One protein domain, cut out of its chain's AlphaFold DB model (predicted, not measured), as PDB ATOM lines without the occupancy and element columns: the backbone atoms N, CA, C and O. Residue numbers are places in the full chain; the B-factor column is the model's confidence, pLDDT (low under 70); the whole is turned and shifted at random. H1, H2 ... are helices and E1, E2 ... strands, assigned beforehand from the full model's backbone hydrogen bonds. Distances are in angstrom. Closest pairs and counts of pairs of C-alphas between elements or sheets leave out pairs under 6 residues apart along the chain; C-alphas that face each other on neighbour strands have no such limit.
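Overview. This is residues 2 to 69 of the 69 residues of an uncharacterized protein of Bifidobacterium magnum (UniProt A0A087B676). A small, compact head built on a twisted three-stranded sheet, E1, E2 and E3, sits at one end of one long helix, H1, that sticks out from it like a handle; residues 2 to 25 stand free. Long loops, residues 26 to 40 and 46 to 56, make up much of the head. The printed part has 68 residues, with one named helix followed by three named strands along the chain, H1, E1, E2, E3; the sheet has the order E1, E2, E3 and is antiparallel throughout. The class is mixed, helices and strands. The whole is extended, a rod spanning 59 by 23 by 16 A, with a radius of gyration of the C-alphas of 17.5 A.

Along the chain. Strand E1 is residues 41 to 45, 13.7 A from first to last C-alpha, and begins at C-alpha 41 at (125.503, 185.761, 162.611). Strand E2 is residues 57 to 61, 13.6 A long in the same measure. Strand E3 is residues 64 to 68, 11.6 A, and ends at C-alpha 68 at (138.409, 187.373, 163.096). Helix H1 is residues 2 to 21, 28.7 A from first to last C-alpha, running from C-alpha 2 at (125.639, 197.662, 123.006) to C-alpha 21 at (126.386, 199.760, 151.644).

Arrangement. The sheet is a meander, each strand the antiparallel neighbour of the one before, with E2 as the inner strand and E1 and E3 as edge strands. E1 and E2 form a hairpin, with 158 degrees between their directions; the C-alphas of Asp 45 and Thr 57 face each other at 4.3 A. Across this pair N 42 and O 60 are 2.9 A apart and N 58 and O 44 are 2.8 A apart, within hydrogen-bond range. E2 and E3 form a second hairpin at 147 degrees; the C-alphas of Tyr 60 and Glu 65 face each other at 4.4 A. Here N 59 and O 67, and also N 61 and O 64, are within hydrogen-bond range at 2.8 A. The sheet is only just strongly twisted, its C-alphas lying up to 4.0 A off the best plane. H1 is not on the sheet, with 0 pairs of C-alphas within 10 A, and it is apart from E2 and E3. In H1 every O i to N i+4 pair is within hydrogen-bond range.

Size, cuts and confidence. The C-alphas of Arg 2 and Asn 51 are the two farthest apart, at 59.0 A. Without residues 2 to 25, the body of 44 residues spans 26 by 18 by 17 A. The links from H1 to E1, 19 residues, and from E1 to E2, 11 residues, are long; the link from E2 to E3, 2 residues, is tight. The printed part has no cut. Its mean pLDDT is 81.1, and confidence is low, under 70, at residues 2 to 5, 7 to 8 and 17 to 25.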
ATOM      1  N   ARG A   2     125.040 196.630 122.123       59.34
ATOM      2  CA  ARG A   2     125.639 197.662 123.006       59.34
ATOM      3  C   ARG A   2     124.775 198.034 124.226       59.34
ATOM      4  O   ARG A   2     125.270 198.050 125.341       59.34
ATOM      5  N   ASN A   3     123.469 198.218 124.038       57.41
ATOM      6  CA  ASN A   3     122.560 198.632 125.118       57.41
ATOM      7  C   ASN A   3     122.284 197.521 126.154       57.41
ATOM      8  O   ASN A   3     121.932 197.829 127.288       57.41
ATOM      9  N   GLN A   4     122.442 196.243 125.787       60.69
ATOM     10  CA  GLN A   4     122.292 195.130 126.734       60.69
ATOM     11  C   GLN A   4     123.533 194.965 127.610       60.69
ATOM     12  O   GLN A   4     123.401 194.727 128.805       60.69
ATOM     13  N   ILE A   5     124.718 195.183 127.038       66.50
ATOM     14  CA  ILE A   5     125.983 195.181 127.780       66.50
ATOM     15  C   ILE A   5     125.980 196.312 128.814       66.50
ATOM     16  O   ILE A   5     126.219 196.061 129.987       66.50
ATOM     17  N   VAL A   6     125.608 197.537 128.423       70.12
ATOM     18  CA  VAL A   6     125.555 198.683 129.354       70.12
ATOM     19  C   VAL A   6     124.578 198.429 130.511       70.12
ATOM     20  O   VAL A   6     124.913 198.713 131.653       70.12
ATOM     21  N   ARG A   7     123.417 197.810 130.251       69.38
ATOM     22  CA  ARG A   7     122.449 197.433 131.298       69.38
ATOM     23  C   ARG A   7     122.995 196.405 132.289       69.38
ATOM     24  O   ARG A   7     122.736 196.531 133.481       69.38
ATOM     25  N   LEU A   8     123.744 195.416 131.806       69.56
ATOM     26  CA  LEU A   8     124.385 194.412 132.659       69.56
ATOM     27  C   LEU A   8     125.432 195.050 133.573       69.56
ATOM     28  O   LEU A   8     125.420 194.809 134.775       69.56
ATOM     29  N   TRP A   9     126.278 195.926 133.029       71.25
ATOM     30  CA  TRP A   9     127.273 196.648 133.823       71.25
ATOM     31  C   TRP A   9     126.632 197.563 134.867       71.25
ATOM     32  O   TRP A   9     127.063 197.564 136.017       71.25
ATOM     33  N   SER A  10     125.567 198.286 134.513       72.94
ATOM     34  CA  SER A  10     124.823 199.105 135.476       72.94
ATOM     35  C   SER A  10     124.216 198.265 136.602       72.94
ATOM     36  O   SER A  10     124.301 198.660 137.759       72.94
ATOM     37  N   ALA A  11     123.648 197.096 136.292       74.94
ATOM     38  CA  ALA A  11     123.087 196.201 137.302       74.94
ATOM     39  C   ALA A  11     124.163 195.654 138.253       74.94
ATOM     40  O   ALA A  11     123.962 195.643 139.463       74.94
ATOM     41  N   ILE A  12     125.326 195.265 137.724       78.88
ATOM     42  CA  ILE A  12     126.459 194.782 138.526       78.88
ATOM     43  C   ILE A  12     126.964 195.878 139.469       78.88
ATOM     44  O   ILE A  12     127.162 195.624 140.652       78.88
ATOM     45  N   ILE A  13     127.118 197.108 138.971       79.06
ATOM     46  CA  ILE A  13     127.549 198.251 139.788       79.06
ATOM     47  C   ILE A  13     126.548 198.518 140.917       79.06
ATOM     48  O   ILE A  13     126.956 198.708 142.059       79.06
ATOM     49  N   VAL A  14     125.243 198.471 140.632       78.12
ATOM     50  CA  VAL A  14     124.198 198.638 141.653       78.12
ATOM     51  C   VAL A  14     124.256 197.529 142.707       78.12
ATOM     52  O   VAL A  14     124.121 197.826 143.888       78.12
ATOM     53  N   ILE A  15     124.511 196.276 142.320       75.19
ATOM     54  CA  ILE A  15     124.643 195.151 143.263       75.19
ATOM     55  C   ILE A  15     125.879 195.316 144.154       75.19
ATOM     56  O   ILE A  15     125.778 195.117 145.362       75.19
ATOM     57  N   ILE A  16     127.023 195.715 143.590       73.44
ATOM     58  CA  ILE A  16     128.262 195.939 144.353       73.44
ATOM     59  C   ILE A  16     128.076 197.084 145.350       73.44
ATOM     60  O   ILE A  16     128.450 196.949 146.511       73.44
ATOM     61  N   ILE A  17     127.452 198.185 144.922       69.00
ATOM     62  CA  ILE A  17     127.122 199.301 145.813       69.00
ATOM     63  C   ILE A  17     126.154 198.824 146.900       69.00
ATOM     64  O   ILE A  17     126.388 199.085 148.069       69.00
ATOM     65  N   CYS A  18     125.115 198.061 146.561       65.56
ATOM     66  CA  CYS A  18     124.173 197.545 147.555       65.56
ATOM     67  C   CYS A  18     124.861 196.614 148.573       65.56
ATOM     68  O   CYS A  18     124.605 196.729 149.761       65.56
ATOM     69  N   ALA A  19     125.790 195.756 148.142       65.31
ATOM     70  CA  ALA A  19     126.546 194.867 149.027       65.31
ATOM     71  C   ALA A  19     127.574 195.600 149.907       65.31
ATOM     72  O   ALA A  19     127.779 195.207 151.049       65.31
ATOM     73  N   ALA A  20     128.199 196.665 149.400       66.81
ATOM     74  CA  ALA A  20     129.142 197.484 150.164       66.81
ATOM     75  C   ALA A  20     128.445 198.449 151.141       66.81
ATOM     76  O   ALA A  20     129.043 198.863 152.130       66.81
ATOM     77  N   VAL A  21     127.196 198.827 150.844       59.34
ATOM     78  CA  VAL A  21     126.386 199.760 151.644       59.34
ATOM     79  C   VAL A  21     125.393 199.018 152.551       59.34
ATOM     80  O   VAL A  21     124.835 199.629 153.460       59.34
ATOM     81  N   LEU A  22     125.192 197.704 152.360       54.09
ATOM     82  CA  LEU A  22     124.517 196.856 153.339       54.09
ATOM     83  C   LEU A  22     125.290 196.975 154.655       54.09
ATOM     84  O   LEU A  22     126.466 196.609 154.715       54.09
ATOM     85  N   PRO A  23     124.674 197.542 155.698       56.09
ATOM     86  CA  PRO A  23     125.398 197.839 156.907       56.09
ATOM     87  C   PRO A  23     125.821 196.525 157.560       56.09
ATOM     88  O   PRO A  23     124.996 195.775 158.073       56.09
ATOM     89  N   LEU A  24     127.133 196.319 157.672       52.16
ATOM     90  CA  LEU A  24     127.722 195.480 158.722       52.16
ATOM     91  C   LEU A  24     127.191 195.868 160.124       52.16
ATOM     92  O   LEU A  24     127.295 195.088 161.060       52.16
ATOM     93  N   ALA A  25     126.562 197.046 160.255       56.16
ATOM     94  CA  ALA A  25     125.926 197.559 161.464       56.16
ATOM     95  C   ALA A  25     124.680 196.787 161.946       56.16
ATOM     96  O   ALA A  25     124.081 197.201 162.934       56.16
ATOM     97  N   SER A  26     124.257 195.704 161.285       72.56
ATOM     98  CA  SER A  26     123.134 194.882 161.760       72.56
ATOM     99  C   SER A  26     123.532 193.513 162.309       72.56
ATOM    100  O   SER A  26     122.640 192.718 162.600       72.56
ATOM    101  N   VAL A  27     124.828 193.199 162.434       84.62
ATOM    102  CA  VAL A  27     125.247 191.971 163.126       84.62
ATOM    103  C   VAL A  27     125.128 192.212 164.639       84.62
ATOM    104  O   VAL A  27     125.827 193.083 165.157       84.62
ATOM    105  N   PRO A  28     124.234 191.506 165.356       90.00
ATOM    106  CA  PRO A  28     124.075 191.683 166.796       90.00
ATOM    107  C   PRO A  28     125.297 191.160 167.557       90.00
ATOM    108  O   PRO A  28     126.015 190.284 167.069       90.00
ATOM    109  N   HIS A  29     125.498 191.646 168.782       91.62
ATOM    110  CA  HIS A  29     126.512 191.080 169.669       91.62
ATOM    111  C   HIS A  29     126.158 189.636 170.056       91.62
ATOM    112  O   HIS A  29     124.985 189.305 170.252       91.62
ATOM    113  N   CYS A  30     127.168 188.774 170.160       92.00
ATOM    114  CA  CYS A  30     127.008 187.419 170.663       92.00
ATOM    115  C   CYS A  30     126.650 187.445 172.151       92.00
ATOM    116  O   CYS A  30     127.156 188.261 172.918       92.00
ATOM    117  N   VAL A  31     125.798 186.507 172.565       90.94
ATOM    118  CA  VAL A  31     125.444 186.319 173.981       90.94
ATOM    119  C   VAL A  31     126.612 185.723 174.777       90.94
ATOM    120  O   VAL A  31     126.789 186.044 175.950       90.94
ATOM    121  N   TYR A  32     127.410 184.868 174.133       89.56
ATOM    122  CA  TYR A  32     128.567 184.191 174.717       89.56
ATOM    123  C   TYR A  32     129.810 184.396 173.843       89.56
ATOM    124  O   TYR A  32     129.688 184.576 172.630       89.56
ATOM    125  N   GLU A  33     130.998 184.339 174.458       89.12
ATOM    126  CA  GLU A  33     132.289 184.582 173.785       89.12
ATOM    127  C   GLU A  33     132.567 183.601 172.635       89.12
ATOM    128  O   GLU A  33     133.260 183.939 171.680       89.12
ATOM    129  N   ASP A  34     132.011 182.392 172.721       89.44
ATOM    130  CA  ASP A  34     132.116 181.320 171.727       89.44
ATOM    131  C   ASP A  34     131.002 181.371 170.662       89.44
ATOM    132  O   ASP A  34     130.852 180.456 169.850       89.44
ATOM    133  N   GLY A  35     130.168 182.415 170.692       90.19
ATOM    134  CA  GLY A  35     129.014 182.566 169.813       90.19
ATOM    135  C   GLY A  35     127.911 181.533 170.046       90.19
ATOM    136  O   GLY A  35     126.944 181.495 169.275       90.19
ATOM    137  N   SER A  36     128.017 180.687 171.077       86.00
ATOM    138  CA  SER A  36     126.987 179.702 171.397       86.00
ATOM    139  C   SER A  36     125.661 180.401 171.713       86.00
ATOM    140  O   SER A  36     125.607 181.600 171.997       86.00
ATOM    141  N   SER A  37     124.546 179.678 171.580       84.62
ATOM    142  CA  SER A  37     123.166 180.185 171.750       84.62
ATOM    143  C   SER A  37     122.700 181.309 170.806       84.62
ATOM    144  O   SER A  37     121.527 181.679 170.844       84.62
ATOM    145  N   SER A  38     123.564 181.811 169.921       84.25
ATOM    146  CA  SER A  38     123.197 182.816 168.920       84.25
ATOM    147  C   SER A  38     122.678 182.132 167.653       84.25
ATOM    148  O   SER A  38     123.336 181.258 167.091       84.25
ATOM    149  N   VAL A  39     121.485 182.517 167.190       82.88
ATOM    150  CA  VAL A  39     120.917 182.018 165.927       82.88
ATOM    151  C   VAL A  39     121.350 182.947 164.795       82.88
ATOM    152  O   VAL A  39     120.989 184.122 164.790       82.88
ATOM    153  N   GLY A  40     122.095 182.425 163.819       87.75
ATOM    154  CA  GLY A  40     122.617 183.222 162.704       87.75
ATOM    155  C   GLY A  40     123.983 183.850 162.997       87.75
ATOM    156  O   GLY A  40     124.808 183.228 163.662       87.75
ATOM    157  N   LEU A  41     124.241 185.035 162.432       92.25
ATOM    158  CA  LEU A  41     125.503 185.761 162.611       92.25
ATOM    159  C   LEU A  41     125.485 186.580 163.904       92.25
ATOM    160  O   LEU A  41     124.510 187.288 164.160       92.25
ATOM    161  N   CYS A  42     126.573 186.539 164.665       93.38
ATOM    162  CA  CYS A  42     126.808 187.447 165.784       93.38
ATOM    163  C   CYS A  42     128.281 187.865 165.855       93.38
ATOM    164  O   CYS A  42     129.158 187.167 165.339       93.38
ATOM    165  N   VAL A  43     128.541 189.014 166.477       93.50
ATOM    166  CA  VAL A  43     129.885 189.567 166.676       93.50
ATOM    167  C   VAL A  43     130.249 189.575 168.158       93.50
ATOM    168  O   VAL A  43     129.414 189.895 168.996       93.50
ATOM    169  N   TRP A  44     131.480 189.222 168.499       93.25
ATOM    170  CA  TRP A  44     131.992 189.325 169.863       93.25
ATOM    171  C   TRP A  44     133.332 190.044 169.846       93.25
ATOM    172  O   TRP A  44     134.222 189.660 169.087       93.25
ATOM    173  N   ASP A  45     133.482 191.090 170.647       91.69
ATOM    174  CA  ASP A  45     134.719 191.862 170.700       91.69
ATOM    175  C   ASP A  45     135.464 191.599 172.010       91.69
ATOM    176  O   ASP A  45     134.983 191.899 173.099       91.69
ATOM    177  N   ALA A  46     136.671 191.042 171.922       90.38
ATOM    178  CA  ALA A  46     137.423 190.647 173.111       90.38
ATOM    179  C   ALA A  46     137.894 191.830 173.968       90.38
ATOM    180  O   ALA A  46     138.226 191.639 175.143       90.38
ATOM    181  N   HIS A  47     137.960 193.031 173.390       88.88
ATOM    182  CA  HIS A  47     138.349 194.234 174.107       88.88
ATOM    183  C   HIS A  47     137.168 194.814 174.889       88.88
ATOM    184  O   HIS A  47     137.348 195.198 176.045       88.88
ATOM    185  N   THR A  48     135.972 194.862 174.289       89.31
ATOM    186  CA  THR A  48     134.781 195.448 174.932       89.31
ATOM    187  C   THR A  48     133.963 194.451 175.743       89.31
ATOM    188  O   THR A  48     133.468 194.812 176.809       89.31
ATOM    189  N   ASP A  49     133.822 193.219 175.254       88.31
ATOM    190  CA  ASP A  49     132.923 192.198 175.803       88.31
ATOM    191  C   ASP A  49     133.670 191.168 176.676       88.31
ATOM    192  O   ASP A  49     133.044 190.428 177.435       88.31
ATOM    193  N   GLY A  50     135.005 191.114 176.569       86.00
ATOM    194  CA  GLY A  50     135.876 190.208 177.322       86.00
ATOM    195  C   GLY A  50     136.469 190.815 178.601       86.00
ATOM    196  O   GLY A  50     135.937 191.736 179.216       86.00
ATOM    197  N   ASN A  51     137.631 190.309 179.017       86.75
ATOM    198  CA  ASN A  51     138.349 190.777 180.213       86.75
ATOM    199  C   ASN A  51     139.314 191.955 179.953       86.75
ATOM    200  O   ASN A  51     140.168 192.246 180.793       86.75
ATOM    201  N   GLY A  52     139.227 192.593 178.783       81.06
ATOM    202  CA  GLY A  52     140.090 193.708 178.378       81.06
ATOM    203  C   GLY A  52     141.519 193.317 177.974       81.06
ATOM    204  O   GLY A  52     142.334 194.204 177.725       81.06
ATOM    205  N   ILE A  53     141.846 192.019 177.906       77.38
ATOM    206  CA  ILE A  53     143.180 191.523 177.515       77.38
ATOM    207  C   ILE A  53     143.240 191.179 176.016       77.38
ATOM    208  O   ILE A  53     144.308 191.242 175.407       77.38
ATOM    209  N   GLY A  54     142.109 190.821 175.403       77.62
ATOM    210  CA  GLY A  54     142.036 190.521 173.974       77.62
ATOM    211  C   GLY A  54     141.914 191.775 173.105       77.62
ATOM    212  O   GLY A  54     141.446 192.817 173.555       77.62
ATOM    213  N   THR A  55     142.328 191.660 171.841       84.06
ATOM    214  CA  THR A  55     142.260 192.755 170.851       84.06
ATOM    215  C   THR A  55     141.521 192.372 169.570       84.06
ATOM    216  O   THR A  55     141.582 193.120 168.604       84.06
ATOM    217  N   GLY A  56     140.916 191.184 169.524       88.56
ATOM    218  CA  GLY A  56     140.250 190.682 168.325       88.56
ATOM    219  C   GLY A  56     138.746 190.901 168.378       88.56
ATOM    220  O   GLY A  56     138.136 190.723 169.434       88.56
ATOM    221  N   THR A  57     138.152 191.190 167.230       92.44
ATOM    222  CA  THR A  57     136.716 191.060 167.007       92.44
ATOM    223  C   THR A  57     136.461 189.760 166.246       92.44
ATOM    224  O   THR A  57     137.119 189.456 165.251       92.44
ATOM    225  N   TYR A  58     135.504 188.977 166.721       93.12
ATOM    226  CA  TYR A  58     135.205 187.630 166.259       93.12
ATOM    227  C   TYR A  58     133.817 187.626 165.633       93.12
ATOM    228  O   TYR A  58     132.871 188.170 166.201       93.12
ATOM    229  N   LEU A  59     133.681 186.993 164.472       94.31
ATOM    230  CA  LEU A  59     132.401 186.749 163.825       94.31
ATOM    231  C   LEU A  59     132.049 185.276 163.979       94.31
ATOM    232  O   LEU A  59     132.799 184.405 163.532       94.31
ATOM    233  N   TYR A  60     130.883 185.008 164.549       94.69
ATOM    234  CA  TYR A  60     130.343 183.667 164.704       94.69
ATOM    235  C   TYR A  60     129.112 183.472 163.826       94.69
ATOM    236  O   TYR A  60     128.289 184.372 163.677       94.69
ATOM    237  N   ALA A  61     128.962 182.268 163.278       93.06
ATOM    238  CA  ALA A  61     127.752 181.802 162.617       93.06
ATOM    239  C   ALA A  61     127.228 180.564 163.352       93.06
ATOM    240  O   ALA A  61     127.838 179.499 163.291       93.06
ATOM    241  N   SER A  62     126.093 180.694 164.044       90.69
ATOM    242  CA  SER A  62     125.449 179.598 164.793       90.69
ATOM    243  C   SER A  62     126.407 178.850 165.740       90.69
ATOM    244  O   SER A  62     126.426 177.620 165.765       90.69
ATOM    245  N   GLY A  63     127.230 179.590 166.492       91.38
ATOM    246  CA  GLY A  63     128.197 179.030 167.449       91.38
ATOM    247  C   GLY A  63     129.523 178.548 166.858       91.38
ATOM    248  O   GLY A  63     130.263 177.846 167.534       91.38
ATOM    249  N   SER A  64     129.833 178.873 165.600       93.31
ATOM    250  CA  SER A  64     131.134 178.568 164.980       93.31
ATOM    251  C   SER A  64     131.836 179.842 164.522       93.31
ATOM    252  O   SER A  64     131.218 180.649 163.829       93.31
ATOM    253  N   GLU A  65     133.108 180.027 164.892       93.38
ATOM    254  CA  GLU A  65     133.928 181.154 164.419       93.38
ATOM    255  C   GLU A  65     134.092 181.044 162.896       93.38
ATOM    256  O   GLU A  65     134.492 180.002 162.375       93.38
ATOM    257  N   VAL A  66     133.767 182.117 162.178       94.44
ATOM    258  CA  VAL A  66     133.881 182.188 160.712       94.44
ATOM    259  C   VAL A  66     134.853 183.265 160.246       94.44
ATOM    260  O   VAL A  66     135.347 183.186 159.121       94.44
ATOM    261  N   ALA A  67     135.142 184.260 161.085       92.31
ATOM    262  CA  ALA A  67     136.151 185.277 160.815       92.31
ATOM    263  C   ALA A  67     136.634 185.941 162.110       92.31
ATOM    264  O   ALA A  67     135.936 185.930 163.124       92.31
ATOM    265  N   ARG A  68     137.811 186.565 162.034       91.56
ATOM    266  CA  ARG A  68     138.409 187.373 163.096       91.56
ATOM    267  C   ARG A  68     139.228 188.506 162.486       91.56
ATOM    268  O   ARG A  68     139.869 188.287 161.455       91.56
ATOM    269  N   TRP A  69     139.226 189.672 163.120       90.31
ATOM    270  CA  TRP A  69     140.082 190.811 162.780       90.31
ATOM    271  C   TRP A  69     140.604 191.520 164.027       90.31
ATOM    272  O   TRP A  69     139.993 191.344 165.105       90.31
TER     273      TRP A  69